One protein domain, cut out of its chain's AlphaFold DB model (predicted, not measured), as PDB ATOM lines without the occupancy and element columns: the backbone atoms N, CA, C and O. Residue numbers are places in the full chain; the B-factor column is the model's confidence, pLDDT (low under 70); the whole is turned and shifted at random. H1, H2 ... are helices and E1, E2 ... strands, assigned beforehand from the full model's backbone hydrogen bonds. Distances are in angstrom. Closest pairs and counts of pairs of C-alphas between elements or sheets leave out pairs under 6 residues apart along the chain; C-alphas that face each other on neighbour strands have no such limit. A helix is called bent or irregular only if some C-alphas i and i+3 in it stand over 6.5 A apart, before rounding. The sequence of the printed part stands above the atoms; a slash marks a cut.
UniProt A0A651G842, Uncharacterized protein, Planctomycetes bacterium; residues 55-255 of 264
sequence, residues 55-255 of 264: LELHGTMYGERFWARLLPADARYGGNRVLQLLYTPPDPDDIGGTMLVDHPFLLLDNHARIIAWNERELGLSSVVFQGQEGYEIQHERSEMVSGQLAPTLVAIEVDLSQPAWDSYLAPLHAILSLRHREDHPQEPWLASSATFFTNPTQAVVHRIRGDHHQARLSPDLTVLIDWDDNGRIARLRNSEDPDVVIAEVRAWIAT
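AT A GLANCE: This is residues 55 to 255 of the 264 residues of an uncharacterized protein of Planctomycetes bacterium (UniProt A0A651G842). A sheet of nine antiparallel strands, curled like part of a barrel, wraps round one long helix, H2, and a small mixed sheet, E9, E10 and E11, also packs on H2, at its residues 167 to 177. A third, antiparallel sheet, E6, E7 and E8, is partly face to face with the small one, and its long hairpin E7 and E8 reaches away to Ser 146. The printed part has 201 residues with two named helices and fifteen named strands, along the chain E1 E2 E3 H1 E4 E5 E6 E7 E8 E9 H2 E10 E11 E12 E13 E14 E15; the class is mostly strand. The large sheet's order is E5 E4 E3 E2 E1 E15 E14 E13 E12. The whole is compact, with a radius of gyration of the C-alphas of 16.8 A and spans of 57 by 43 by 29 A.

HOW THE PARTS SIT: Begin at E1, residues 55 to 61, E2, residues 64 to 70, and E3, residues 81 to 87, a meander, each strand the antiparallel neighbour of the one before; N 57 and O 68 are 2.8 A apart, N 69 and O 84 2.8 A. Next to E3 come E4, residues 105 to 108, and edge strand E5, residues 114 to 118, a hairpin with N 107 and O 116 at 2.8 A. E12, residues 214 to 216, E13, residues 222 to 227, E14, residues 233 to 238, and E15, residues 245 to 254, are another meander, and E15 is the antiparallel neighbour of E1, with N 58 and O 250 3.0 A apart. This twisted sheet curls round H2, residues 167 to 183, irregular, with C-alphas 168 and 171 7.3 A apart and 8 of 13 O i to N i+4 pairs within hydrogen-bond range. H2's height is 8.1 A over the sheet of E9, residues 164 to 166, E10, residues 193 to 199, and E11, residues 202 to 207. E9, H2 and E10 are a right-handed strand-helix-strand unit, two parallel neighbour strands with a helix between; N 165 and O 195 are 2.9 A apart. That sheet makes a sandwich, two sheets face to face, with the meander E6, residues 126 to 129, E7, residues 135 to 145, and E8, residues 148 to 158; N 141 and O 152 are 2.8 A apart. H1, residues 92 to 95, too short for an O i to N i+4 pair, only grazes E6, E7 and E8.

IN THESE COORDINATES: Find C-alpha 55 at (-27.067, 51.770, -75.369), where E1 begins. E7, 28.6 A long, bends by 52 degrees at residue 142; E8 is 30.8 A and H2 25.6 A. E15, 26.3 A, ends at C-alpha 254 (-33.510, 51.980, -75.806).

THE WHOLE: The farthest C-alphas, of Ser 146 and Gln 186, are 59.3 A apart. The printed part has no cut and no long link. Mean pLDDT of the printed part is 75.9, with low confidence for instance at residues 119 to 135 and 197 to 210.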
ATOM      1  N   LEU A  55     -27.648  50.457 -75.636       86.56
ATOM      2  CA  LEU A  55     -27.067  51.770 -75.369       86.56
ATOM      3  C   LEU A  55     -26.579  52.356 -76.689       86.56
ATOM      4  O   LEU A  55     -25.786  51.727 -77.384       86.56
ATOM      5  N   GLU A  56     -27.023  53.557 -77.023       88.06
ATOM      6  CA  GLU A  56     -26.484  54.300 -78.158       88.06
ATOM      7  C   GLU A  56     -25.775  55.558 -77.687       88.06
ATOM      8  O   GLU A  56     -26.237  56.228 -76.765       88.06
ATOM      9  N   LEU A  57     -24.662  55.868 -78.340       87.25
ATOM     10  CA  LEU A  57     -23.813  57.024 -78.107       87.25
ATOM     11  C   LEU A  57     -23.624  57.748 -79.433       87.25
ATOM     12  O   LEU A  57     -23.266  57.139 -80.439       87.25
ATOM     13  N   HIS A  58     -23.872  59.049 -79.434       85.81
ATOM     14  CA  HIS A  58     -23.741  59.886 -80.620       85.81
ATOM     15  C   HIS A  58     -23.006  61.160 -80.258       85.81
ATOM     16  O   HIS A  58     -23.273  61.743 -79.206       85.81
ATOM     17  N   GLY A  59     -22.147  61.630 -81.155       87.00
ATOM     18  CA  GLY A  59     -21.563  62.955 -81.032       87.00
ATOM     19  C   GLY A  59     -20.258  63.081 -81.789       87.00
ATOM     20  O   GLY A  59     -20.179  62.662 -82.945       87.00
ATOM     21  N   THR A  60     -19.260  63.691 -81.158       85.31
ATOM     22  CA  THR A  60     -17.943  63.902 -81.765       85.31
ATOM     23  C   THR A  60     -16.832  63.364 -80.879       85.31
ATOM     24  O   THR A  60     -16.921  63.504 -79.664       85.31
ATOM     25  N   MET A  61     -15.792  62.793 -81.477       84.06
ATOM     26  CA  MET A  61     -14.575  62.315 -80.827       84.06
ATOM     27  C   MET A  61     -13.380  62.890 -81.590       84.06
ATOM     28  O   MET A  61     -13.294  62.722 -82.802       84.06
ATOM     29  N   TYR A  62     -12.509  63.628 -80.901       81.25
ATOM     30  CA  TYR A  62     -11.411  64.393 -81.517       81.25
ATOM     31  C   TYR A  62     -11.866  65.302 -82.676       81.25
ATOM     32  O   TYR A  62     -11.181  65.445 -83.681       81.25
ATOM     33  N   GLY A  63     -13.047  65.912 -82.545       83.31
ATOM     34  CA  GLY A  63     -13.639  66.783 -83.569       83.31
ATOM     35  C   GLY A  63     -14.412  66.057 -84.677       83.31
ATOM     36  O   GLY A  63     -15.243  66.685 -85.333       83.31
ATOM     37  N   GLU A  64     -14.236  64.745 -84.829       85.56
ATOM     38  CA  GLU A  64     -14.906  63.950 -85.860       85.56
ATOM     39  C   GLU A  64     -16.204  63.326 -85.365       85.56
ATOM     40  O   GLU A  64     -16.330  62.955 -84.200       85.56
ATOM     41  N   ARG A  65     -17.195  63.185 -86.249       87.62
ATOM     42  CA  ARG A  65     -18.473  62.561 -85.881       87.62
ATOM     43  C   ARG A  65     -18.281  61.076 -85.587       87.62
ATOM     44  O   ARG A  65     -17.638  60.369 -86.359       87.62
ATOM     45  N   PHE A  66     -18.919  60.602 -84.522       88.56
ATOM     46  CA  PHE A  66     -19.009  59.180 -84.223       88.56
ATOM     47  C   PHE A  66     -20.428  58.772 -83.825       88.56
ATOM     48  O   PHE A  66     -21.230  59.560 -83.310       88.56
ATOM     49  N   TRP A  67     -20.702  57.495 -84.042       89.88
ATOM     50  CA  TRP A  67     -21.877  56.790 -83.577       89.88
ATOM     51  C   TRP A  67     -21.448  55.444 -83.006       89.88
ATOM     52  O   TRP A  67     -20.716  54.701 -83.652       89.88
ATOM     53  N   ALA A  68     -21.903  55.109 -81.803       90.38
ATOM     54  CA  ALA A  68     -21.677  53.803 -81.213       90.38
ATOM     55  C   ALA A  68     -22.988  53.207 -80.699       90.38
ATOM     56  O   ALA A  68     -23.792  53.894 -80.073       90.38
ATOM     57  N   ARG A  69     -23.201  51.914 -80.928       91.25
ATOM     58  CA  ARG A  69     -24.357  51.161 -80.441       91.25
ATOM     59  C   ARG A  69     -23.890  49.892 -79.754       91.25
ATOM     60  O   ARG A  69     -23.340  48.997 -80.386       91.25
ATOM     61  N   LEU A  70     -24.177  49.781 -78.468       90.88
ATOM     62  CA  LEU A  70     -23.928  48.601 -77.665       90.88
ATOM     63  C   LEU A  70     -25.207  47.776 -77.526       90.88
ATOM     64  O   LEU A  70     -26.154  48.160 -76.836       90.88
ATOM     65  N   LEU A  71     -25.224  46.623 -78.185       91.00
ATOM     66  CA  LEU A  71     -26.355  45.700 -78.192       91.00
ATOM     67  C   LEU A  71     -26.502  44.969 -76.848       91.00
ATOM     68  O   LEU A  71     -25.527  44.881 -76.096       91.00
ATOM     69  N   PRO A  72     -27.689  44.426 -76.528       90.00
ATOM     70  CA  PRO A  72     -27.864  43.526 -75.390       90.00
ATOM     71  C   PRO A  72     -26.922  42.316 -75.455       90.00
ATOM     72  O   PRO A  72     -26.410  41.967 -76.522       90.00
ATOM     73  N   ALA A  73     -26.713  41.663 -74.312       90.06
ATOM     74  CA  ALA A  73     -25.979  40.401 -74.244       90.06
ATOM     75  C   ALA A  73     -26.614  39.343 -75.163       90.06
ATOM     76  O   ALA A  73     -27.831  39.145 -75.143       90.06
ATOM     77  N   ASP A  74     -25.793  38.648 -75.951       89.12
ATOM     78  CA  ASP A  74     -26.249  37.631 -76.903       89.12
ATOM     79  C   ASP A  74     -25.666  36.258 -76.539       89.12
ATOM     80  O   ASP A  74     -24.452  36.076 -76.397       89.12
ATOM     81  N   ALA A  75     -26.542  35.257 -76.411       89.56
ATOM     82  CA  ALA A  75     -26.158  33.883 -76.093       89.56
ATOM     83  C   ALA A  75     -25.200  33.275 -77.134       89.56
ATOM     84  O   ALA A  75     -24.360  32.450 -76.781       89.56
ATOM     85  N   ARG A  76     -25.270  33.714 -78.400       89.38
ATOM     86  CA  ARG A  76     -24.363  33.271 -79.474       89.38
ATOM     87  C   ARG A  76     -22.914  33.681 -79.231       89.38
ATOM     88  O   ARG A  76     -22.015  33.032 -79.754       89.38
ATOM     89  N   TYR A  77     -22.692  34.718 -78.427       88.25
ATOM     90  CA  TYR A  77     -21.366  35.185 -78.034       88.25
ATOM     91  C   TYR A  77     -21.051  34.875 -76.565       88.25
ATOM     92  O   TYR A  77     -20.227  35.551 -75.955       88.25
ATOM     93  N   GLY A  78     -21.712  33.877 -75.966       87.38
ATOM     94  CA  GLY A  78     -21.472  33.484 -74.574       87.38
ATOM     95  C   GLY A  78     -21.975  34.500 -73.545       87.38
ATOM     96  O   GLY A  78     -21.432  34.565 -72.448       87.38
ATOM     97  N   GLY A  79     -22.983  35.308 -73.892       87.94
ATOM     98  CA  GLY A  79     -23.505  36.368 -73.024       87.94
ATOM     99  C   GLY A  79     -22.714  37.677 -73.094       87.94
ATOM    100  O   GLY A  79     -23.038  38.619 -72.379       87.94
ATOM    101  N   ASN A  80     -21.712  37.760 -73.969       89.50
ATOM    102  CA  ASN A  80     -21.010  39.004 -74.264       89.50
ATOM    103  C   ASN A  80     -21.876  39.942 -75.124       89.50
ATOM    104  O   ASN A  80     -22.850  39.527 -75.765       89.50
ATOM    105  N   ARG A  81     -21.508  41.221 -75.141       91.12
ATOM    106  CA  ARG A  81     -22.215  42.301 -75.834       91.12
ATOM    107  C   ARG A  81     -21.440  42.754 -77.058       91.12
ATOM    108  O   ARG A  81     -20.218  42.761 -77.049       91.12
ATOM    109  N   VAL A  82     -22.141  43.180 -78.101       91.12
ATOM    110  CA  VAL A  82     -21.505  43.717 -79.311       91.12
ATOM    111  C   VAL A  82     -21.638  45.231 -79.323       91.12
ATOM    112  O   VAL A  82     -22.752  45.754 -79.327       91.12
ATOM    113  N   LEU A  83     -20.504  45.923 -79.354       90.75
ATOM    114  CA  LEU A  83     -20.394  47.346 -79.632       90.75
ATOM    115  C   LEU A  83     -20.141  47.536 -81.127       90.75
ATOM    116  O   LEU A  83     -19.122  47.108 -81.660       90.75
ATOM    117  N   GLN A  84     -21.090  48.170 -81.796       91.06
ATOM    118  CA  GLN A  84     -20.978  48.636 -83.170       91.06
ATOM    119  C   GLN A  84     -20.469  50.068 -83.106       91.06
ATOM    120  O   GLN A  84     -21.105  50.889 -82.448       91.06
ATOM    121  N   LEU A  85     -19.347  50.370 -83.744       87.69
ATOM    122  CA  LEU A  85     -18.797  51.720 -83.793       87.69
ATOM    123  C   LEU A  85     -18.727  52.168 -85.250       87.69
ATOM    124  O   LEU A  85     -18.366  51.385 -86.116       87.69
ATOM    125  N   LEU A  86     -19.093  53.418 -85.498       86.81
ATOM    126  CA  LEU A  86     -18.956  54.124 -86.760       86.81
ATOM    127  C   LEU A  86     -18.281  55.459 -86.463       86.81
ATOM    128  O   LEU A  86     -18.820  56.263 -85.703       86.81
ATOM    129  N   TYR A  87     -17.116  55.701 -87.042       84.44
ATOM    130  CA  TYR A  87     -16.351  56.929 -86.842       84.44
ATOM    131  C   TYR A  87     -15.386  57.149 -88.004       84.44
ATOM    132  O   TYR A  87     -15.159  56.249 -88.808       84.44
ATOM    133  N   THR A  88     -14.815  58.349 -88.085       81.69
ATOM    134  CA  THR A  88     -13.679  58.601 -88.976       81.69
ATOM    135  C   THR A  88     -12.400  58.281 -88.203       81.69
ATOM    136  O   THR A  88     -12.141  58.957 -87.202       81.69
ATOM    137  N   PRO A  89     -11.632  57.245 -88.588       74.31
ATOM    138  CA  PRO A  89     -10.378  56.938 -87.923       74.31
ATOM    139  C   PRO A  89      -9.353  58.054 -88.183       74.31
ATOM    140  O   PRO A  89      -9.416  58.699 -89.234       74.31
ATOM    141  N   PRO A  90      -8.415  58.293 -87.249       72.56
ATOM    142  CA  PRO A  90      -7.266  59.159 -87.501       72.56
ATOM    143  C   PRO A  90      -6.474  58.707 -88.736       72.56
ATOM    144  O   PRO A  90      -6.505  57.525 -89.096       72.56
ATOM    145  N   ASP A  91      -5.735  59.628 -89.358       77.19
ATOM    146  CA  ASP A  91      -4.832  59.279 -90.456       77.19
ATOM    147  C   ASP A  91      -3.782  58.261 -89.961       77.19
ATOM    148  O   ASP A  91      -3.252  58.431 -88.855       77.19
ATOM    149  N   PRO A  92      -3.459  57.202 -90.733       73.50
ATOM    150  CA  PRO A  92      -2.402  56.263 -90.373       73.50
ATOM    151  C   PRO A  92      -1.097  56.942 -89.950       73.50
ATOM    152  O   PRO A  92      -0.462  56.485 -88.998       73.50
ATOM    153  N   ASP A  93      -0.704  58.041 -90.596       75.31
ATOM    154  CA  ASP A  93       0.532  58.760 -90.276       75.31
ATOM    155  C   ASP A  93       0.498  59.387 -88.872       75.31
ATOM    156  O   ASP A  93       1.513  59.369 -88.165       75.31
ATOM    157  N   ASP A  94      -0.674  59.840 -88.416       72.62
ATOM    158  CA  ASP A  94      -0.873  60.373 -87.062       72.62
ATOM    159  C   ASP A  94      -0.742  59.277 -85.988       72.62
ATOM    160  O   ASP A  94      -0.448  59.561 -84.825       72.62
ATOM    161  N   ILE A  95      -0.912  58.006 -86.376       66.69
ATOM    162  CA  ILE A  95      -0.918  56.838 -85.478       66.69
ATOM    163  C   ILE A  95       0.244  55.866 -85.743       66.69
ATOM    164  O   ILE A  95       0.195  54.675 -85.414       66.69
ATOM    165  N   GLY A  96       1.331  56.378 -86.327       68.94
ATOM    166  CA  GLY A  96       2.579  55.634 -86.529       68.94
ATOM    167  C   GLY A  96       2.526  54.593 -87.653       68.94
ATOM    168  O   GLY A  96       3.295  53.625 -87.644       68.94
ATOM    169  N   GLY A  97       1.629  54.786 -88.616       67.50
ATOM    170  CA  GLY A  97       1.371  53.913 -89.760       67.50
ATOM    171  C   GLY A  97       0.395  52.772 -89.474       67.50
ATOM    172  O   GLY A  97       0.219  51.917 -90.342       67.50
ATOM    173  N   THR A  98      -0.195  52.724 -88.275       68.38
ATOM    174  CA  THR A  98      -1.235  51.749 -87.905       68.38
ATOM    175  C   THR A  98      -2.508  52.029 -88.696       68.38
ATOM    176  O   THR A  98      -2.827  53.184 -88.954       68.38
ATOM    177  N   MET A  99      -3.259  50.996 -89.072       69.44
ATOM    178  CA  MET A  99      -4.572  51.169 -89.699       69.44
ATOM    179  C   MET A  99      -5.695  50.840 -88.714       69.44
ATOM    180  O   MET A  99      -5.724  49.753 -88.135       69.44
ATOM    181  N   LEU A 100      -6.629  51.779 -88.535       69.12
ATOM    182  CA  LEU A 100      -7.846  51.587 -87.751       69.12
ATOM    183  C   LEU A 100      -9.069  51.523 -88.667       69.12
ATOM    184  O   LEU A 100      -9.221  52.334 -89.578       69.12
ATOM    185  N   VAL A 101      -9.961  50.571 -88.392       72.12
ATOM    186  CA  VAL A 101     -11.234  50.436 -89.112       72.12
ATOM    187  C   VAL A 101     -12.172  51.546 -88.696       72.12
ATOM    188  O   VAL A 101     -12.258  51.862 -87.511       72.12
ATOM    189  N   ASP A 102     -12.928  52.062 -89.648       70.69
ATOM    190  CA  ASP A 102     -13.981  53.057 -89.469       70.69
ATOM    191  C   ASP A 102     -15.294  52.462 -88.906       70.69
ATOM    192  O   ASP A 102     -16.037  53.156 -88.209       70.69
ATOM    193  N   HIS A 103     -15.570  51.171 -89.157       77.75
ATOM    194  CA  HIS A 103     -16.801  50.469 -88.747       77.75
ATOM    195  C   HIS A 103     -16.557  49.194 -87.897       77.75
ATOM    196  O   HIS A 103     -17.048  48.113 -88.260       77.75
ATOM    197  N   PRO A 104     -15.781  49.237 -86.792       80.44
ATOM    198  CA  PRO A 104     -15.423  48.022 -86.073       80.44
ATOM    199  C   PRO A 104     -16.584  47.463 -85.238       80.44
ATOM    200  O   PRO A 104     -17.404  48.195 -84.670       80.44
ATOM    201  N   PHE A 105     -16.610  46.133 -85.113       86.69
ATOM    202  CA  PHE A 105     -17.451  45.425 -84.151       86.69
ATOM    203  C   PHE A 105     -16.580  44.923 -83.004       86.69
ATOM    204  O   PHE A 105     -15.780  44.002 -83.180       86.69
ATOM    205  N   LEU A 106     -16.767  45.501 -81.820       86.75
ATOM    206  CA  LEU A 106     -16.065  45.086 -80.611       86.75
ATOM    207  C   LEU A 106     -16.981  44.171 -79.801       86.75
ATOM    208  O   LEU A 106     -18.076  44.563 -79.398       86.75
ATOM    209  N   LEU A 107     -16.548  42.942 -79.561       87.44
ATOM    210  CA  LEU A 107     -17.191  42.058 -78.605       87.44
ATOM    211  C   LEU A 107     -16.676  42.419 -77.215       87.44
ATOM    212  O   LEU A 107     -15.483  42.301 -76.966       87.44
ATOM    213  N   LEU A 108     -17.561  42.853 -76.328       87.38
ATOM    214  CA  LEU A 108     -17.248  43.275 -74.970       87.38
ATOM    215  C   LEU A 108     -17.842  42.303 -73.954       87.38
ATOM    216  O   LEU A 108     -18.971  41.840 -74.122       87.38
ATOM    217  N   ASP A 109     -17.130  42.043 -72.866       85.19
ATOM    218  CA  ASP A 109     -17.726  41.379 -71.713       85.19
ATOM    219  C   ASP A 109     -18.469  42.362 -70.791       85.19
ATOM    220  O   ASP A 109     -18.538  43.571 -71.035       85.19
ATOM    221  N   ASN A 110     -19.002  41.848 -69.683       83.25
ATOM    222  CA  ASN A 110     -19.727  42.658 -68.706       83.25
ATOM    223  C   ASN A 110     -18.871  43.725 -68.013       83.25
ATOM    224  O   ASN A 110     -19.442  44.589 -67.365       83.25
ATOM    225  N   HIS A 111     -17.544  43.696 -68.141       79.38
ATOM    226  CA  HIS A 111     -16.608  44.663 -67.567       79.38
ATOM    227  C   HIS A 111     -16.010  45.612 -68.616       79.38
ATOM    228  O   HIS A 111     -14.990  46.251 -68.360       79.38
ATOM    229  N   ALA A 112     -16.619  45.693 -69.804       79.88
ATOM    230  CA  ALA A 112     -16.100  46.457 -70.939       79.88
ATOM    231  C   ALA A 112     -14.699  46.031 -71.389       79.88
ATOM    232  O   ALA A 112     -13.965  46.810 -71.996       79.88
ATOM    233  N   ARG A 113     -14.324  44.775 -71.141       78.56
ATOM    234  CA  ARG A 113     -13.136  44.180 -71.741       78.56
ATOM    235  C   ARG A 113     -13.456  43.813 -73.176       78.56
ATOM    236  O   ARG A 113     -14.413  43.079 -73.408       78.56
ATOM    237  N   ILE A 114     -12.650  44.285 -74.123       79.25
ATOM    238  CA  ILE A 114     -12.683  43.762 -75.491       79.25
ATOM    239  C   ILE A 114     -12.314  42.279 -75.395       79.25
ATOM    240  O   ILE A 114     -11.330  41.945 -74.758       79.25
ATOM    241  N   ILE A 115     -13.137  41.384 -75.927       78.88
ATOM    242  CA  ILE A 115     -12.916  39.930 -76.006       78.88
ATOM    243  C   ILE A 115     -12.543  39.543 -77.434       78.88
ATOM    244  O   ILE A 115     -11.746  38.642 -77.668       78.88
ATOM    245  N   ALA A 116     -13.127  40.232 -78.404       75.75
ATOM    246  CA  ALA A 116     -12.777  40.087 -79.799       75.75
ATOM    247  C   ALA A 116     -13.044  41.405 -80.512       75.75
ATOM    248  O   ALA A 116     -13.949  42.154 -80.142       75.75
ATOM    249  N   TRP A 117     -12.287  41.651 -81.564       79.75
ATOM    250  CA  TRP A 117     -12.515  42.738 -82.499       79.75
ATOM    251  C   TRP A 117     -12.669  42.103 -83.875       79.75
ATOM    252  O   TRP A 117     -11.791  41.357 -84.303       79.75
ATOM    253  N   ASN A 118     -13.797  42.339 -84.545       72.19
ATOM    254  CA  ASN A 118     -14.007  41.866 -85.908       72.19
ATOM    255  C   ASN A 118     -14.193  43.036 -86.872       72.19
ATOM    256  O   ASN A 118     -14.857  44.031 -86.565       72.19
ATOM    257  N   GLU A 119     -13.640  42.853 -88.060       61.78
ATOM    258  CA  GLU A 119     -13.641  43.799 -89.154       61.78
ATOM    259  C   GLU A 119     -14.485  43.204 -90.285       61.78
ATOM    260  O   GLU A 119     -14.250  42.087 -90.745       61.78
ATOM    261  N   ARG A 120     -15.550  43.899 -90.698       53.28
ATOM    262  CA  ARG A 120     -16.376  43.443 -91.832       53.28
ATOM    263  C   ARG A 120     -15.712  43.696 -93.185       53.28
ATOM    264  O   ARG A 120     -16.091  43.053 -94.161       53.28
ATOM    265  N   GLU A 121     -14.758  44.616 -93.232       50.72
ATOM    266  CA  GLU A 121     -13.988  44.990 -94.413       50.72
ATOM    267  C   GLU A 121     -12.500  44.787 -94.111       50.72
ATOM    268  O   GLU A 121     -12.126  44.721 -92.945       50.72
ATOM    269  N   LEU A 122     -11.682  44.597 -95.149       42.28
ATOM    270  CA  LEU A 122     -10.241  44.326 -95.066       42.28
ATOM    271  C   LEU A 122      -9.490  45.466 -94.348       42.28
ATOM    272  O   LEU A 122      -8.910  46.327 -95.000       42.28
ATOM    273  N   GLY A 123      -9.488  45.465 -93.024       45.88
ATOM    274  CA  GLY A 123      -8.424  46.024 -92.210       45.88
ATOM    275  C   GLY A 123      -7.820  44.890 -91.378       45.88
ATOM    276  O   GLY A 123      -8.361  43.780 -91.287       45.88
ATOM    277  N   LEU A 124      -6.618  45.117 -90.872       51.12
ATOM    278  CA  LEU A 124      -5.761  44.056 -90.351       51.12
ATOM    279  C   LEU A 124      -5.264  44.399 -88.937       51.12
ATOM    280  O   LEU A 124      -4.126  44.097 -88.578       51.12
ATOM    281  N   SER A 125      -6.138  45.003 -88.122       52.16
ATOM    282  CA  SER A 125      -5.923  45.263 -86.697       52.16
ATOM    283  C   SER A 125      -6.833  44.370 -85.838       52.16
ATOM    284  O   SER A 125      -7.900  44.783 -85.383       52.16
ATOM    285  N   SER A 126      -6.421  43.125 -85.576       58.00
ATOM    286  CA  SER A 126      -7.217  42.183 -84.777       58.00
ATOM    287  C   SER A 126      -6.753  42.119 -83.320       58.00
ATOM    288  O   SER A 126      -5.575  41.934 -83.025       58.00
ATOM    289  N   VAL A 127      -7.694  42.248 -82.383       56.97
ATOM    290  CA  VAL A 127      -7.463  41.933 -80.966       56.97
ATOM    291  C   VAL A 127      -8.010  40.539 -80.706       56.97
ATOM    292  O   VAL A 127      -9.224  40.316 -80.791       56.97
ATOM    293  N   VAL A 128      -7.122  39.608 -80.367       60.34
ATOM    294  CA  VAL A 128      -7.484  38.245 -79.982       60.34
ATOM    295  C   VAL A 128      -7.288  38.101 -78.480       60.34
ATOM    296  O   VAL A 128      -6.177  38.194 -77.956       60.34
ATOM    297  N   PHE A 129      -8.387  37.866 -77.763       58.25
ATOM    298  CA  PHE A 129      -8.314  37.455 -76.368       58.25
ATOM    299  C   PHE A 129      -7.799  36.016 -76.286       58.25
ATOM    300  O   PHE A 129      -8.457  35.084 -76.751       58.25
ATOM    301  N   GLN A 130      -6.639  35.832 -75.660       62.81
ATOM    302  CA  GLN A 130      -5.970  34.536 -75.498       62.81
ATOM    303  C   GLN A 130      -6.445  33.783 -74.232       62.81
ATOM    304  O   GLN A 130      -5.861  32.781 -73.825       62.81
ATOM    305  N   GLY A 131      -7.532  34.228 -73.586       58.78
ATOM    306  CA  GLY A 131      -8.096  33.592 -72.391       58.78
ATOM    307  C   GLY A 131      -7.599  34.218 -71.082       58.78
ATOM    308  O   GLY A 131      -7.447  35.431 -70.981       58.78
ATOM    309  N   GLN A 132      -7.349  33.411 -70.042       55.31
ATOM    310  CA  GLN A 132      -6.848  33.927 -68.747       55.31
ATOM    311  C   GLN A 132      -5.453  34.572 -68.841       55.31
ATOM    312  O   GLN A 132      -5.005  35.216 -67.896       55.31
ATOM    313  N   GLU A 133      -4.803  34.407 -69.992       55.53
ATOM    314  CA  GLU A 133      -3.469  34.885 -70.321       55.53
ATOM    315  C   GLU A 133      -3.506  36.135 -71.229       55.53
ATOM    316  O   GLU A 133      -2.516  36.462 -71.858       55.53
ATOM    317  N   GLY A 134      -4.623  36.875 -71.275       65.25
ATOM    318  CA  GLY A 134      -4.682  38.269 -71.746       65.25
ATOM    319  C   GLY A 134      -4.862  38.481 -73.247       65.25
ATOM    320  O   GLY A 134      -5.722  37.841 -73.853       65.25
ATOM    321  N   TYR A 135      -4.153  39.462 -73.817       64.81
ATOM    322  CA  TYR A 135      -4.412  39.974 -75.167       64.81
ATOM    323  C   TYR A 135      -3.208  39.846 -76.085       64.81
ATOM    324  O   TYR A 135      -2.114  40.304 -75.751       64.81
ATOM    325  N   GLU A 136      -3.466  39.315 -77.275       71.25
ATOM    326  CA  GLU A 136      -2.619  39.516 -78.440       71.25
ATOM    327  C   GLU A 136      -3.279  40.572 -79.322       71.25
ATOM    328  O   GLU A 136      -4.420  40.413 -79.766       71.25
ATOM    329  N   ILE A 137      -2.568  41.670 -79.548       70.19
ATOM    330  CA  ILE A 137      -2.995  42.707 -80.478       70.19
ATOM    331  C   ILE A 137      -2.152  42.557 -81.731       70.19
ATOM    332  O   ILE A 137      -0.930  42.673 -81.676       70.19
ATOM    333  N   GLN A 138      -2.804  42.297 -82.853       71.75
ATOM    334  CA  GLN A 138      -2.189  42.258 -84.167       71.75
ATOM    335  C   GLN A 138      -2.542  43.550 -84.891       71.75
ATOM    336  O   GLN A 138      -3.715  43.890 -84.964       71.75
ATOM    337  N   HIS A 139      -1.544  44.252 -85.420       69.75
ATOM    338  CA  HIS A 139      -1.705  45.468 -86.213       69.75
ATOM    339  C   HIS A 139      -1.094  45.291 -87.590       69.75
ATOM    340  O   HIS A 139       0.037  44.818 -87.704       69.75
ATOM    341  N   GLU A 140      -1.768  45.776 -88.621       67.94
ATOM    342  CA  GLU A 140      -1.125  46.069 -89.888       67.94
ATOM    343  C   GLU A 140      -0.576  47.484 -89.869       67.94
ATOM    344  O   GLU A 140      -1.257  48.460 -89.539       67.94
ATOM    345  N   ARG A 141       0.697  47.568 -90.238       72.00
ATOM    346  CA  ARG A 141       1.417  48.807 -90.419       72.00
ATOM    347  C   ARG A 141       1.786  48.970 -91.878       72.00
ATOM    348  O   ARG A 141       2.355  48.067 -92.488       72.00
ATOM    349  N   SER A 142       1.521  50.152 -92.407       72.00
ATOM    350  CA  SER A 142       2.046  50.567 -93.699       72.00
ATOM    351  C   SER A 142       3.518  50.965 -93.555       72.00
ATOM    352  O   SER A 142       3.844  51.941 -92.881       72.00
ATOM    353  N   GLU A 143       4.424  50.212 -94.179       76.56
ATOM    354  CA  GLU A 143       5.856  50.522 -94.199       76.56
ATOM    355  C   GLU A 143       6.369  50.691 -95.629       76.56
ATOM    356  O   GLU A 143       5.979  49.975 -96.549       76.56
ATOM    357  N   MET A 144       7.286  51.638 -95.831       76.94
ATOM    358  CA  MET A 144       7.946  51.806 -97.122       76.94
ATOM    359  C   MET A 144       9.038  50.757 -97.308       76.94
ATOM    360  O   MET A 144      10.141  50.878 -96.775       76.94
ATOM    361  N   VAL A 145       8.754  49.759 -98.139       78.44
ATOM    362  CA  VAL A 145       9.686  48.697 -98.514       78.44
ATOM    363  C   VAL A 145      10.054  48.875 -99.983       78.44
ATOM    364  O   VAL A 145       9.225  48.757-100.880       78.44
ATOM    365  N   SER A 146      11.327  49.180-100.254       83.94
ATOM    366  CA  SER A 146      11.858  49.348-101.621       83.94
ATOM    367  C   SER A 146      11.130  50.394-102.482       83.94
ATOM    368  O   SER A 146      11.028  50.241-103.698       83.94
ATOM    369  N   GLY A 147      10.633  51.477-101.876       82.38
ATOM    370  CA  GLY A 147       9.926  52.525-102.620       82.38
ATOM    371  C   GLY A 147       8.425  52.272-102.806       82.38
ATOM    372  O   GLY A 147       7.781  53.049-103.505       82.38
ATOM    373  N   GLN A 148       7.865  51.227-102.189       75.62
ATOM    374  CA  GLN A 148       6.431  50.938-102.189       75.62
ATOM    375  C   GLN A 148       5.904  50.792-100.761       75.62
ATOM    376  O   GLN A 148       6.592  50.242 -99.902       75.62
ATOM    377  N   LEU A 149       4.683  51.273-100.523       74.06
ATOM    378  CA  LEU A 149       3.937  51.006 -99.295       74.06
ATOM    379  C   LEU A 149       3.567  49.522 -99.273       74.06
ATOM    380  O   LEU A 149       2.852  49.047-100.158       74.06
ATOM    381  N   ALA A 150       4.096  48.800 -98.292       75.50
ATOM    382  CA  ALA A 150       3.840  47.390 -98.071       75.50
ATOM    383  C   ALA A 150       3.302  47.177 -96.647       75.50
ATOM    384  O   ALA A 150       3.826  47.767 -95.697       75.50
ATOM    385  N   PRO A 151       2.281  46.325 -96.483       70.00
ATOM    386  CA  PRO A 151       1.738  46.027 -95.173       70.00
ATOM    387  C   PRO A 151       2.623  45.067 -94.379       70.00
ATOM    388  O   PRO A 151       3.129  44.079 -94.915       70.00
ATOM    389  N   THR A 152       2.787  45.339 -93.086       71.94
ATOM    390  CA  THR A 152       3.542  44.511 -92.138       71.94
ATOM    391  C   THR A 152       2.698  44.232 -90.902       71.94
ATOM    392  O   THR A 152       2.202  45.167 -90.280       71.94
ATOM    393  N   LEU A 153       2.557  42.956 -90.531       72.31
ATOM    394  CA  LEU A 153       1.855  42.553 -89.312       72.31
ATOM    395  C   LEU A 153       2.787  42.665 -88.099       72.31
ATOM    396  O   LEU A 153       3.870  42.076 -88.089       72.31
ATOM    397  N   VAL A 154       2.353  43.385 -87.070       70.62
ATOM    398  CA  VAL A 154       3.057  43.546 -85.795       70.62
ATOM    399  C   VAL A 154       2.174  43.000 -84.679       70.62
ATOM    400  O   VAL A 154       1.017  43.391 -84.572       70.62
ATOM    401  N   ALA A 155       2.712  42.098 -83.857       72.38
ATOM    402  CA  ALA A 155       2.010  41.537 -82.707       72.38
ATOM    403  C   ALA A 155       2.549  42.133 -81.399       72.38
ATOM    404  O   ALA A 155       3.766  42.221 -81.211       72.38
ATOM    405  N   ILE A 156       1.648  42.515 -80.494       69.44
ATOM    406  CA  ILE A 156       1.961  43.015 -79.152       69.44
ATOM    407  C   ILE A 156       1.267  42.135 -78.116       69.44
ATOM    408  O   ILE A 156       0.052  41.937 -78.170       69.44
ATOM    409  N   GLU A 157       2.035  41.671 -77.134       69.62
ATOM    410  CA  GLU A 157       1.508  41.022 -75.932       69.62
ATOM    411  C   GLU A 157       1.242  42.075 -74.846       69.62
ATOM    412  O   GLU A 157       2.113  42.889 -74.521       69.62
ATOM    413  N   VAL A 158       0.040  42.066 -74.267       66.19
ATOM    414  CA  VAL A 158      -0.362  43.010 -73.212       66.19
ATOM    415  C   VAL A 158      -0.627  42.282 -71.903       66.19
ATOM    416  O   VAL A 158      -1.401  41.330 -71.899       66.19
ATOM    417  N   ASP A 159      -0.050  42.777 -70.793       60.84
ATOM    418  CA  ASP A 159      -0.250  42.241 -69.433       60.84
ATOM    419  C   ASP A 159      -1.734  41.949 -69.137       60.84
ATOM    420  O   ASP A 159      -2.635  42.775 -69.303       60.84
ATOM    421  N   LEU A 160      -1.935  40.728 -68.655       55.22
ATOM    422  CA  LEU A 160      -3.084  39.849 -68.810       55.22
ATOM    423  C   LEU A 160      -4.170  40.081 -67.745       55.22
ATOM    424  O   LEU A 160      -5.203  39.415 -67.724       55.22
ATOM    425  N   SER A 161      -3.929  41.011 -66.818       58.22
ATOM    426  CA  SER A 161      -4.794  41.271 -65.658       58.22
ATOM    427  C   SER A 161      -5.734  42.474 -65.823       58.22
ATOM    428  O   SER A 161      -6.451  42.836 -64.882       58.22
ATOM    429  N   GLN A 162      -5.725  43.141 -66.981       61.47
ATOM    430  CA  GLN A 162      -6.440  44.400 -67.208       61.47
ATOM    431  C   GLN A 162      -7.096  44.410 -68.609       61.47
ATOM    432  O   GLN A 162      -6.465  43.933 -69.548       61.47
ATOM    433  N   PRO A 163      -8.325  44.945 -68.783       67.50
ATOM    434  CA  PRO A 163      -8.890  45.268 -70.101       67.50
ATOM    435  C   PRO A 163      -7.864  45.957 -71.009       67.50
ATOM    436  O   PRO A 163      -7.242  46.898 -70.542       67.50
ATOM    437  N   ALA A 164      -7.712  45.577 -72.277       73.81
ATOM    438  CA  ALA A 164      -6.884  46.322 -73.233       73.81
ATOM    439  C   ALA A 164      -7.762  47.092 -74.228       73.81
ATOM    440  O   ALA A 164      -8.746  46.550 -74.729       73.81
ATOM    441  N   TRP A 165      -7.412  48.347 -74.496       77.31
ATOM    442  CA  TRP A 165      -8.118  49.241 -75.412       77.31
ATOM    443  C   TRP A 165      -7.124  50.042 -76.241       77.31
ATOM    444  O   TRP A 165      -6.054  50.410 -75.757       77.31
ATOM    445  N   ASP A 166      -7.500  50.364 -77.473       76.31
ATOM    446  CA  ASP A 166      -6.749  51.346 -78.244       76.31
ATOM    447  C   ASP A 166      -6.854  52.708 -77.538       76.31
ATOM    448  O   ASP A 166      -7.931  53.099 -77.075       76.31
ATOM    449  N   SER A 167      -5.737  53.423 -77.406       74.62
ATOM    450  CA  SER A 167      -5.712  54.742 -76.764       74.62
ATOM    451  C   SER A 167      -6.623  55.772 -77.446       74.62
ATOM    452  O   SER A 167      -7.207  56.612 -76.758       74.62
ATOM    453  N   TYR A 168      -6.839  55.669 -78.760       76.00
ATOM    454  CA  TYR A 168      -7.790  56.502 -79.496       76.00
ATOM    455  C   TYR A 168      -9.232  56.205 -79.084       76.00
ATOM    456  O   TYR A 168     -10.080  57.093 -79.102       76.00
ATOM    457  N   LEU A 169      -9.513  54.993 -78.605       78.56
ATOM    458  CA  LEU A 169     -10.813  54.605 -78.062       78.56
ATOM    459  C   LEU A 169     -10.920  54.824 -76.541       78.56
ATOM    460  O   LEU A 169     -11.957  54.513 -75.947       78.56
ATOM    461  N   ALA A 170      -9.902  55.400 -75.890       78.75
ATOM    462  CA  ALA A 170      -9.933  55.695 -74.457       78.75
ATOM    463  C   ALA A 170     -11.123  56.569 -74.022       78.75
ATOM    464  O   ALA A 170     -11.731  56.241 -72.994       78.75
ATOM    465  N   PRO A 171     -11.531  57.617 -74.773       80.69
ATOM    466  CA  PRO A 171     -12.740  58.371 -74.453       80.69
ATOM    467  C   PRO A 171     -13.990  57.485 -74.437       80.69
ATOM    468  O   PRO A 171     -14.800  57.587 -73.518       80.69
ATOM    469  N   LEU A 172     -14.121  56.564 -75.397       82.75
ATOM    470  CA  LEU A 172     -15.265  55.655 -75.489       82.75
ATOM    471  C   LEU A 172     -15.321  54.694 -74.298       82.75
ATOM    472  O   LEU A 172     -16.366  54.561 -73.661       82.75
ATOM    473  N   HIS A 173     -14.194  54.080 -73.939       82.25
ATOM    474  CA  HIS A 173     -14.117  53.235 -72.749       82.25
ATOM    475  C   HIS A 173     -14.434  54.013 -71.462       82.25
ATOM    476  O   HIS A 173     -15.125  53.494 -70.581       82.25
ATOM    477  N   ALA A 174     -13.978  55.265 -71.355       79.31
ATOM    478  CA  ALA A 174     -14.295  56.130 -70.223       79.31
ATOM    479  C   ALA A 174     -15.800  56.414 -70.131       79.31
ATOM    480  O   ALA A 174     -16.375  56.256 -69.058       79.31
ATOM    481  N   ILE A 175     -16.451  56.751 -71.250       81.81
ATOM    482  CA  ILE A 175     -17.904  56.973 -71.320       81.81
ATOM    483  C   ILE A 175     -18.664  55.719 -70.870       81.81
ATOM    484  O   ILE A 175     -19.553  55.815 -70.026       81.81
ATOM    485  N   LEU A 176     -18.290  54.541 -71.378       81.12
ATOM    486  CA  LEU A 176     -18.917  53.271 -71.001       81.12
ATOM    487  C   LEU A 176     -18.714  52.947 -69.513       81.12
ATOM    488  O   LEU A 176     -19.656  52.543 -68.836       81.12
ATOM    489  N   SER A 177     -17.506  53.174 -68.989       78.19
ATOM    490  CA  SER A 177     -17.172  52.939 -67.577       78.19
ATOM    491  C   SER A 177     -17.912  53.888 -66.633       78.19
ATOM    492  O   SER A 177     -18.324  53.493 -65.546       78.19
ATOM    493  N   LEU A 178     -18.050  55.157 -67.021       76.94
ATOM    494  CA  LEU A 178     -18.694  56.188 -66.212       76.94
ATOM    495  C   LEU A 178     -20.224  56.065 -66.234       76.94
ATOM    496  O   LEU A 178     -20.857  56.433 -65.249       76.94
ATOM    497  N   ARG A 179     -20.824  55.487 -67.284       77.19
ATOM    498  CA  ARG A 179     -22.268  55.187 -67.314       77.19
ATOM    499  C   ARG A 179     -22.697  54.236 -66.200       77.19
ATOM    500  O   ARG A 179     -23.730  54.477 -65.594       77.19
ATOM    501  N   HIS A 180     -21.870  53.245 -65.847       73.62
ATOM    502  CA  HIS A 180     -22.100  52.391 -64.666       73.62
ATOM    503  C   HIS A 180     -22.374  53.211 -63.401       73.62
ATOM    504  O   HIS A 180     -23.224  52.874 -62.585       73.62
ATOM    505  N   ARG A 181     -21.660  54.330 -63.237       71.31
ATOM    506  CA  ARG A 181     -21.801  55.197 -62.066       71.31
ATOM    507  C   ARG A 181     -23.127  55.951 -62.049       71.31
ATOM    508  O   ARG A 181     -23.618  56.239 -60.962       71.31
ATOM    509  N   GLU A 182     -23.683  56.294 -63.206       74.38
ATOM    510  CA  GLU A 182     -24.994  56.954 -63.268       74.38
ATOM    511  C   GLU A 182     -26.083  56.055 -62.667       74.38
ATOM    512  O   GLU A 182     -26.923  56.535 -61.907       74.38
ATOM    513  N   ASP A 183     -25.998  54.747 -62.921       73.75
ATOM    514  CA  ASP A 183     -26.909  53.747 -62.358       73.75
ATOM    515  C   ASP A 183     -26.577  53.413 -60.887       73.75
ATOM    516  O   ASP A 183     -27.455  53.041 -60.105       73.75
ATOM    517  N   HIS A 184     -25.314  53.598 -60.482       72.94
ATOM    518  CA  HIS A 184     -24.790  53.227 -59.164       72.94
ATOM    519  C   HIS A 184     -24.007  54.368 -58.474       72.94
ATOM    520  O   HIS A 184     -22.826  54.214 -58.152       72.94
ATOM    521  N   PRO A 185     -24.637  55.518 -58.161       70.44
ATOM    522  CA  PRO A 185     -23.926  56.716 -57.691       70.44
ATOM    523  C   PRO A 185     -23.269  56.564 -56.309       70.44
ATOM    524  O   PRO A 185     -22.398  57.357 -55.951       70.44
ATOM    525  N   GLN A 186     -23.698  55.568 -55.529       70.44
ATOM    526  CA  GLN A 186     -23.175  55.259 -54.194       70.44
ATOM    527  C   GLN A 186     -21.929  54.362 -54.235       70.44
ATOM    528  O   GLN A 186     -21.236  54.234 -53.225       70.44
ATOM    529  N   GLU A 187     -21.642  53.721 -55.373       65.62
ATOM    530  CA  GLU A 187     -20.455  52.885 -55.508       65.62
ATOM    531  C   GLU A 187     -19.217  53.783 -55.649       65.62
ATOM    532  O   GLU A 187     -19.204  54.703 -56.477       65.62
ATOM    533  N   PRO A 188     -18.161  53.572 -54.837       57.03
ATOM    534  CA  PRO A 188     -16.927  54.318 -54.999       57.03
ATOM    535  C   PRO A 188     -16.400  54.057 -56.405       57.03
ATOM    536  O   PRO A 188     -16.174  52.908 -56.786       57.03
ATOM    537  N   TRP A 189     -16.201  55.129 -57.176       57.97
ATOM    538  CA  TRP A 189     -15.625  55.000 -58.505       57.97
ATOM    539  C   TRP A 189     -14.167  54.558 -58.381       57.97
ATOM    540  O   TRP A 189     -13.242  55.358 -58.250       57.97
ATOM    541  N   LEU A 190     -13.957  53.248 -58.413       54.66
ATOM    542  CA  LEU A 190     -12.665  52.667 -58.701       54.66
ATOM    543  C   LEU A 190     -12.472  52.788 -60.207       54.66
ATOM    544  O   LEU A 190     -12.918  51.941 -60.974       54.66
ATOM    545  N   ALA A 191     -11.849  53.900 -60.601       54.16
ATOM    546  CA  ALA A 191     -10.831  53.953 -61.640       54.16
ATOM    547  C   ALA A 191     -10.786  52.676 -62.505       54.16
ATOM    548  O   ALA A 191     -10.097  51.715 -62.136       54.16
ATOM    549  N   SER A 192     -11.557  52.630 -63.603       62.41
ATOM    550  CA  SER A 192     -11.525  51.472 -64.496       62.41
ATOM    551  C   SER A 192     -10.091  51.288 -64.974       62.41
ATOM    552  O   SER A 192      -9.435  52.200 -65.473       62.41
ATOM    553  N   SER A 193      -9.524  50.120 -64.717       60.22
ATOM    554  CA  SER A 193      -8.130  49.897 -65.048       60.22
ATOM    555  C   SER A 193      -8.065  49.218 -66.405       60.22
ATOM    556  O   SER A 193      -8.235  48.006 -66.464       60.22
ATOM    557  N   ALA A 194      -7.860  49.996 -67.466       68.00
ATOM    558  CA  ALA A 194      -7.514  49.467 -68.777       68.00
ATOM    559  C   ALA A 194      -5.998  49.570 -69.016       68.00
ATOM    560  O   ALA A 194      -5.274  50.278 -68.320       68.00
ATOM    561  N   THR A 195      -5.508  48.837 -69.994       70.12
ATOM    562  CA  THR A 195      -4.229  49.041 -70.647       70.12
ATOM    563  C   THR A 195      -4.528  49.726 -71.963       70.12
ATOM    564  O   THR A 195      -5.356  49.234 -72.726       70.12
ATOM    565  N   PHE A 196      -3.864  50.851 -72.218       71.44
ATOM    566  CA  PHE A 196      -3.998  51.548 -73.484       71.44
ATOM    567  C   PHE A 196      -2.756  51.323 -74.329       71.44
ATOM    568  O   PHE A 196      -1.630  51.457 -73.851       71.44
ATOM    569  N   PHE A 197      -2.955  50.983 -75.591       69.12
ATOM    570  CA  PHE A 197      -1.873  50.926 -76.565       69.12
ATOM    571  C   PHE A 197      -1.986  52.143 -77.488       69.12
ATOM    572  O   PHE A 197      -3.066  52.456 -77.985       69.12
ATOM    573  N   THR A 198      -0.889  52.892 -77.620       60.62
ATOM    574  CA  THR A 198      -0.816  54.141 -78.404       60.62
ATOM    575  C   THR A 198      -0.090  53.963 -79.730       60.62
ATOM    576  O   THR A 198      -0.202  54.810 -80.610       60.62
ATOM    577  N   ASN A 199       0.680  52.883 -79.878       58.81
ATOM    578  CA  ASN A 199       1.437  52.575 -81.081       58.81
ATOM    579  C   ASN A 199       1.638  51.048 -81.207       58.81
ATOM    580  O   ASN A 199       1.499  50.331 -80.210       58.81
ATOM    581  N   PRO A 200       2.035  50.543 -82.389       54.38
ATOM    582  CA  PRO A 200       2.134  49.110 -82.647       54.38
ATOM    583  C   PRO A 200       3.339  48.437 -81.957       54.38
ATOM    584  O   PRO A 200       3.606  47.263 -82.177       54.38
ATOM    585  N   THR A 201       4.112  49.161 -81.143       56.50
ATOM    586  CA  THR A 201       5.387  48.695 -80.563       56.50
ATOM    587  C   THR A 201       5.447  48.783 -79.038       56.50
ATOM    588  O   THR A 201       6.360  48.227 -78.428       56.50
ATOM    589  N   GLN A 202       4.506  49.487 -78.407       61.44
ATOM    590  CA  GLN A 202       4.480  49.745 -76.974       61.44
ATOM    591  C   GLN A 202       3.040  49.708 -76.466       61.44
ATOM    592  O   GLN A 202       2.257  50.636 -76.667       61.44
ATOM    593  N   ALA A 203       2.713  48.645 -75.734       61.88
ATOM    594  CA  ALA A 203       1.581  48.658 -74.826       61.88
ATOM    595  C   ALA A 203       2.014  49.328 -73.526       61.88
ATOM    596  O   ALA A 203       3.006  48.925 -72.911       61.88
ATOM    597  N   VAL A 204       1.273  50.343 -73.089       63.41
ATOM    598  CA  VAL A 204       1.581  51.014 -71.833       63.41
ATOM    599  C   VAL A 204       0.372  50.914 -70.908       63.41
ATOM    600  O   VAL A 204      -0.738  51.355 -71.194       63.41
ATOM    601  N   VAL A 205       0.571  50.251 -69.768       62.22
ATOM    602  CA  VAL A 205      -0.517  50.006 -68.816       62.22
ATOM    603  C   VAL A 205      -0.952  51.330 -68.192       62.22
ATOM    604  O   VAL A 205      -0.177  52.010 -67.510       62.22
ATOM    605  N   HIS A 206      -2.217  51.696 -68.399       64.94
ATOM    606  CA  HIS A 206      -2.734  53.026 -68.105       64.94
ATOM    607  C   HIS A 206      -4.073  52.964 -67.402       64.94
ATOM    608  O   HIS A 206      -5.139  52.948 -68.004       64.94
ATOM    609  N   ARG A 207      -4.012  52.988 -66.071       65.12
ATOM    610  CA  ARG A 207      -5.231  52.998 -65.266       65.12
ATOM    611  C   ARG A 207      -5.975  54.308 -65.471       65.12
ATOM    612  O   ARG A 207      -5.418  55.360 -65.148       65.12
ATOM    613  N   ILE A 208      -7.240  54.216 -65.877       68.94
ATOM    614  CA  ILE A 208      -8.124  55.372 -65.851       68.94
ATOM    615  C   ILE A 208      -8.392  55.673 -64.401       68.94
ATOM    616  O   ILE A 208      -8.872  54.811 -63.678       68.94
ATOM    617  N   ARG A 209      -8.044  56.869 -63.948       68.44
ATOM    618  CA  ARG A 209      -8.304  57.298 -62.573       68.44
ATOM    619  C   ARG A 209      -9.011  58.620 -62.600       68.44
ATOM    620  O   ARG A 209      -8.650  59.471 -63.397       68.44
ATOM    621  N   GLY A 210      -9.920  58.845 -61.674       69.00
ATOM    622  CA  GLY A 210     -10.498  60.163 -61.546       69.00
ATOM    623  C   GLY A 210     -11.526  60.247 -60.438       69.00
ATOM    624  O   GLY A 210     -11.646  59.343 -59.611       69.00
ATOM    625  N   ASP A 211     -12.290  61.326 -60.481       74.06
ATOM    626  CA  ASP A 211     -13.460  61.562 -59.657       74.06
ATOM    627  C   ASP A 211     -14.682  61.959 -60.512       74.06
ATOM    628  O   ASP A 211     -14.826  61.568 -61.666       74.06
ATOM    629  N   HIS A 212     -15.647  62.658 -59.916       74.31
ATOM    630  CA  HIS A 212     -16.826  63.120 -60.643       74.31
ATOM    631  C   HIS A 212     -16.507  64.218 -61.670       74.31
ATOM    632  O   HIS A 212     -17.250  64.377 -62.621       74.31
ATOM    633  N   HIS A 213     -15.425  64.972 -61.518       82.62
ATOM    634  CA  HIS A 213     -15.124  66.152 -62.330       82.62
ATOM    635  C   HIS A 213     -13.984  65.932 -63.319       82.62
ATOM    636  O   HIS A 213     -13.875  66.665 -64.300       82.62
ATOM    637  N   GLN A 214     -13.120  64.953 -63.068       83.88
ATOM    638  CA  GLN A 214     -11.927  64.731 -63.870       83.88
ATOM    639  C   GLN A 214     -11.617  63.242 -63.996       83.88
ATOM    640  O   GLN A 214     -11.781  62.487 -63.042       83.88
ATOM    641  N   ALA A 215     -11.100  62.831 -65.153       82.38
ATOM    642  CA  ALA A 215     -10.544  61.505 -65.381       82.38
ATOM    643  C   ALA A 215      -9.211  61.599 -66.127       82.38
ATOM    644  O   ALA A 215      -9.098  62.236 -67.163       82.38
ATOM    645  N   ARG A 216      -8.182  60.921 -65.638       82.12
ATOM    646  CA  ARG A 216      -6.945  60.665 -66.369       82.12
ATOM    647  C   ARG A 216      -7.141  59.427 -67.228       82.12
ATOM    648  O   ARG A 216      -7.272  58.350 -66.661       82.12
ATOM    649  N   LEU A 217      -7.188  59.585 -68.550       77.31
ATOM    650  CA  LEU A 217      -7.422  58.497 -69.507       77.31
ATOM    651  C   LEU A 217      -6.112  57.830 -69.947       77.31
ATOM    652  O   LEU A 217      -6.073  56.622 -70.140       77.31
ATOM    653  N   SER A 218      -5.029  58.601 -70.045       72.44
ATOM    654  CA  SER A 218      -3.676  58.118 -70.347       72.44
ATOM    655  C   SER A 218      -2.637  58.953 -69.565       72.44
ATOM    656  O   SER A 218      -3.016  59.834 -68.784       72.44
ATOM    657  N   PRO A 219      -1.318  58.705 -69.678       69.69
ATOM    658  CA  PRO A 219      -0.301  59.535 -69.044       69.69
ATOM    659  C   PRO A 219      -0.401  60.975 -69.497       69.69
ATOM    660  O   PRO A 219      -0.254  61.858 -68.654       69.69
ATOM    661  N   ASP A 220      -0.706  61.147 -70.777       75.94
ATOM    662  CA  ASP A 220      -0.643  62.415 -71.491       75.94
ATOM    663  C   ASP A 220      -2.042  62.998 -71.730       75.94
ATOM    664  O   ASP A 220      -2.177  64.121 -72.196       75.94
ATOM    665  N   LEU A 221      -3.102  62.257 -71.382       80.62
ATOM    666  CA  LEU A 221      -4.479  62.713 -71.505       80.62
ATOM    667  C   LEU A 221      -5.189  62.674 -70.158       80.62
ATOM    668  O   LEU A 221      -5.592  61.619 -69.657       80.62
ATOM    669  N   THR A 222      -5.407  63.861 -69.605       86.69
ATOM    670  CA  THR A 222      -6.356  64.078 -68.516       86.69
ATOM    671  C   THR A 222      -7.523  64.900 -69.036       86.69
ATOM    672  O   THR A 222      -7.319  65.920 -69.692       86.69
ATOM    673  N   VAL A 223      -8.744  64.448 -68.756       85.44
ATOM    674  CA  VAL A 223      -9.983  65.071 -69.215       85.44
ATOM    675  C   VAL A 223     -10.811  65.612 -68.058       85.44
ATOM    676  O   VAL A 223     -10.883  65.001 -66.993       85.44
ATOM    677  N   LEU A 224     -11.460  66.749 -68.282       88.75
ATOM    678  CA  LEU A 224     -12.552  67.270 -67.466       88.75
ATOM    679  C   LEU A 224     -13.865  66.628 -67.926       88.75
ATOM    680  O   LEU A 224     -14.069  66.454 -69.128       88.75
ATOM    681  N   ILE A 225     -14.737  66.287 -66.980       89.31
ATOM    682  CA  ILE A 225     -16.040  65.667 -67.235       89.31
ATOM    683  C   ILE A 225     -17.122  66.725 -67.027       89.31
ATOM    684  O   ILE A 225     -17.340  67.183 -65.902       89.31
ATOM    685  N   ASP A 226     -17.819  67.083 -68.102       90.19
ATOM    686  CA  ASP A 226     -19.019  67.908 -68.020       90.19
ATOM    687  C   ASP A 226     -20.252  67.004 -67.979       90.19
ATOM    688  O   ASP A 226     -20.418  66.115 -68.823       90.19
ATOM    689  N   TRP A 227     -21.135  67.271 -67.020       87.81
ATOM    690  CA  TRP A 227     -22.414  66.585 -66.861       87.81
ATOM    691  C   TRP A 227     -23.553  67.480 -67.353       87.81
ATOM    692  O   TRP A 227     -23.473  68.703 -67.234       87.81
ATOM    693  N   ASP A 228     -24.604  66.883 -67.908       87.44
ATOM    694  CA  ASP A 228     -25.851  67.583 -68.211       87.44
ATOM    695  C   ASP A 228     -26.726  67.762 -66.955       87.44
ATOM    696  O   ASP A 228     -26.432  67.238 -65.876       87.44
ATOM    697  N   ASP A 229     -27.842  68.481 -67.105       86.44
ATOM    698  CA  ASP A 229     -28.804  68.734 -66.021       86.44
ATOM    699  C   ASP A 229     -29.450  67.451 -65.458       86.44
ATOM    700  O   ASP A 229     -30.041  67.473 -64.378       86.44
ATOM    701  N   ASN A 230     -29.333  66.325 -66.168       81.19
ATOM    702  CA  ASN A 230     -29.831  65.017 -65.745       81.19
ATOM    703  C   ASN A 230     -28.741  64.165 -65.077       81.19
ATOM    704  O   ASN A 230     -28.976  62.985 -64.808       81.19
ATOM    705  N   GLY A 231     -27.553  64.726 -64.830       78.62
ATOM    706  CA  GLY A 231     -26.426  64.004 -64.247       78.62
ATOM    707  C   GLY A 231     -25.813  62.976 -65.197       78.62
ATOM    708  O   GLY A 231     -25.216  62.009 -64.731       78.62
ATOM    709  N   ARG A 232     -25.960  63.166 -66.514       82.69
ATOM    710  CA  ARG A 232     -25.359  62.315 -67.547       82.69
ATOM    711  C   ARG A 232     -24.106  62.952 -68.114       82.69
ATOM    712  O   ARG A 232     -24.031  64.170 -68.216       82.69
ATOM    713  N   ILE A 233     -23.147  62.146 -68.561       84.69
ATOM    714  CA  ILE A 233     -21.959  62.685 -69.246       84.69
ATOM    715  C   ILE A 233     -22.393  63.403 -70.526       84.69
ATOM    716  O   ILE A 233     -22.977  62.776 -71.415       84.69
ATOM    717  N   ALA A 234     -22.067  64.690 -70.617       87.50
ATOM    718  CA  ALA A 234     -22.291  65.525 -71.787       87.50
ATOM    719  C   ALA A 234     -21.010  65.675 -72.612       87.50
ATOM    720  O   ALA A 234     -21.044  65.544 -73.838       87.50
ATOM    721  N   ARG A 235     -19.873  65.955 -71.956       90.12
ATOM    722  CA  ARG A 235     -18.590  66.199 -72.633       90.12
ATOM    723  C   ARG A 235     -17.395  65.706 -71.827       90.12
ATOM    724  O   ARG A 235     -17.408  65.710 -70.600       90.12
ATOM    725  N   LEU A 236     -16.341  65.351 -72.551       88.56
ATOM    726  CA  LEU A 236     -14.982  65.189 -72.055       88.56
ATOM    727  C   LEU A 236     -14.116  66.269 -72.710       88.56
ATOM    728  O   LEU A 236     -14.056  66.345 -73.938       88.56
ATOM    729  N   ARG A 237     -13.449  67.106 -71.916       92.25
ATOM    730  CA  ARG A 237     -12.589  68.204 -72.404       92.25
ATOM    731  C   ARG A 237     -11.151  67.994 -71.976       92.25
ATOM    732  O   ARG A 237     -10.934  67.435 -70.909       92.25
ATOM    733  N   ASN A 238     -10.171  68.428 -72.761       88.19
ATOM    734  CA  ASN A 238      -8.773  68.333 -72.350       88.19
ATOM    735  C   ASN A 238      -8.546  69.209 -71.103       88.19
ATOM    736  O   ASN A 238      -8.963  70.359 -71.058       88.19
ATOM    737  N   SER A 239      -7.927  68.673 -70.053       90.31
ATOM    738  CA  SER A 239      -7.659  69.460 -68.842       90.31
ATOM    739  C   SER A 239      -6.518  70.469 -69.002       90.31
ATOM    740  O   SER A 239      -6.480  71.443 -68.254       90.31
ATOM    741  N   GLU A 240      -5.613  70.252 -69.961       90.38
ATOM    742  CA  GLU A 240      -4.528  71.186 -70.289       90.38
ATOM    743  C   GLU A 240      -5.015  72.335 -71.178       90.38
ATOM    744  O   GLU A 240      -4.549  73.464 -71.035       90.38
ATOM    745  N   ASP A 241      -5.997  72.055 -72.038       90.25
ATOM    746  CA  ASP A 241      -6.699  73.038 -72.862       90.25
ATOM    747  C   ASP A 241      -8.221  72.817 -72.764       90.25
ATOM    748  O   ASP A 241      -8.800  72.067 -73.557       90.25
ATOM    749  N   PRO A 242      -8.886  73.434 -71.766       90.62
ATOM    750  CA  PRO A 242     -10.308  73.222 -71.503       90.62
ATOM    751  C   PRO A 242     -11.253  73.647 -72.628       90.62
ATOM    752  O   PRO A 242     -12.437  73.312 -72.540       90.62
ATOM    753  N   ASP A 243     -10.770  74.366 -73.643       89.44
ATOM    754  CA  ASP A 243     -11.551  74.730 -74.828       89.44
ATOM    755  C   ASP A 243     -11.566  73.596 -75.872       89.44
ATOM    756  O   ASP A 243     -12.448  73.547 -76.735       89.44
ATOM    757  N   VAL A 244     -10.649  72.628 -75.764       86.94
ATOM    758  CA  VAL A 244     -10.589  71.442 -76.626       86.94
ATOM    759  C   VAL A 244     -11.536  70.361 -76.108       86.94
ATOM    760  O   VAL A 244     -11.300  69.713 -75.083       86.94
ATOM    761  N   VAL A 245     -12.610  70.116 -76.858       88.12
ATOM    762  CA  VAL A 245     -13.546  69.014 -76.608       88.12
ATOM    763  C   VAL A 245     -12.983  67.722 -77.204       88.12
ATOM    764  O   VAL A 245     -12.875  67.579 -78.418       88.12
ATOM    765  N   ILE A 246     -12.648  66.767 -76.336       87.00
ATOM    766  CA  ILE A 246     -12.170  65.432 -76.719       87.00
ATOM    767  C   ILE A 246     -13.342  64.551 -77.139       87.00
ATOM    768  O   ILE A 246     -13.251  63.844 -78.139       87.00
ATOM    769  N   ALA A 247     -14.441  64.604 -76.385       86.69
ATOM    770  CA  ALA A 247     -15.674  63.923 -76.741       86.69
ATOM    771  C   ALA A 247     -16.899  64.756 -76.352       86.69
ATOM    772  O   ALA A 247     -16.956  65.302 -75.255       86.69
ATOM    773  N   GLU A 248     -17.901  64.813 -77.220       88.50
ATOM    774  CA  GLU A 248     -19.254  65.267 -76.882       88.50
ATOM    775  C   GLU A 248     -20.202  64.097 -77.113       88.50
ATOM    776  O   GLU A 248     -20.091  63.415 -78.132       88.50
ATOM    777  N   VAL A 249     -21.090  63.824 -76.157       84.38
ATOM    778  CA  VAL A 249     -21.876  62.590 -76.141       84.38
ATOM    779  C   VAL A 249     -23.326  62.876 -75.804       84.38
ATOM    780  O   VAL A 249     -23.654  63.509 -74.803       84.38
ATOM    781  N   ARG A 250     -24.212  62.307 -76.612       83.25
ATOM    782  CA  ARG A 250     -25.613  62.093 -76.272       83.25
ATOM    783  C   ARG A 250     -25.833  60.600 -76.166       83.25
ATOM    784  O   ARG A 250     -25.602  59.883 -77.138       83.25
ATOM    785  N   ALA A 251     -26.252  60.148 -74.988       78.00
ATOM    786  CA  ALA A 251     -26.564  58.748 -74.764       78.00
ATOM    787  C   ALA A 251     -28.047  58.538 -74.499       78.00
ATOM    788  O   ALA A 251     -28.687  59.329 -73.800       78.00
ATOM    789  N   TRP A 252     -28.563  57.427 -75.005       78.88
ATOM    790  CA  TRP A 252     -29.891  56.938 -74.675       78.88
ATOM    791  C   TRP A 252     -29.880  55.427 -74.528       78.88
ATOM    792  O   TRP A 252     -29.143  54.715 -75.212       78.88
ATOM    793  N   ILE A 253     -30.727  54.954 -73.621       72.44
ATOM    794  CA  ILE A 253     -30.998  53.537 -73.436       72.44
ATOM    795  C   ILE A 253     -32.330  53.265 -74.119       72.44
ATOM    796  O   ILE A 253     -33.374  53.728 -73.662       72.44
ATOM    797  N   ALA A 254     -32.297  52.521 -75.219       74.44
ATOM    798  CA  ALA A 254     -33.510  51.980 -75.806       74.44
ATOM    799  C   ALA A 254     -33.907  50.734 -75.003       74.44
ATOM    800  O   ALA A 254     -33.349  49.643 -75.178       74.44
ATOM    801  N   THR A 255     -34.858  50.899 -74.083       66.44
ATOM    802  CA  THR A 255     -35.572  49.778 -73.468       66.44
ATOM    803  C   THR A 255     -36.581  49.276 -74.491       66.44
ATOM    804  O   THR A 255     -37.468  50.029 -74.881       66.44
TER     805      THR A 255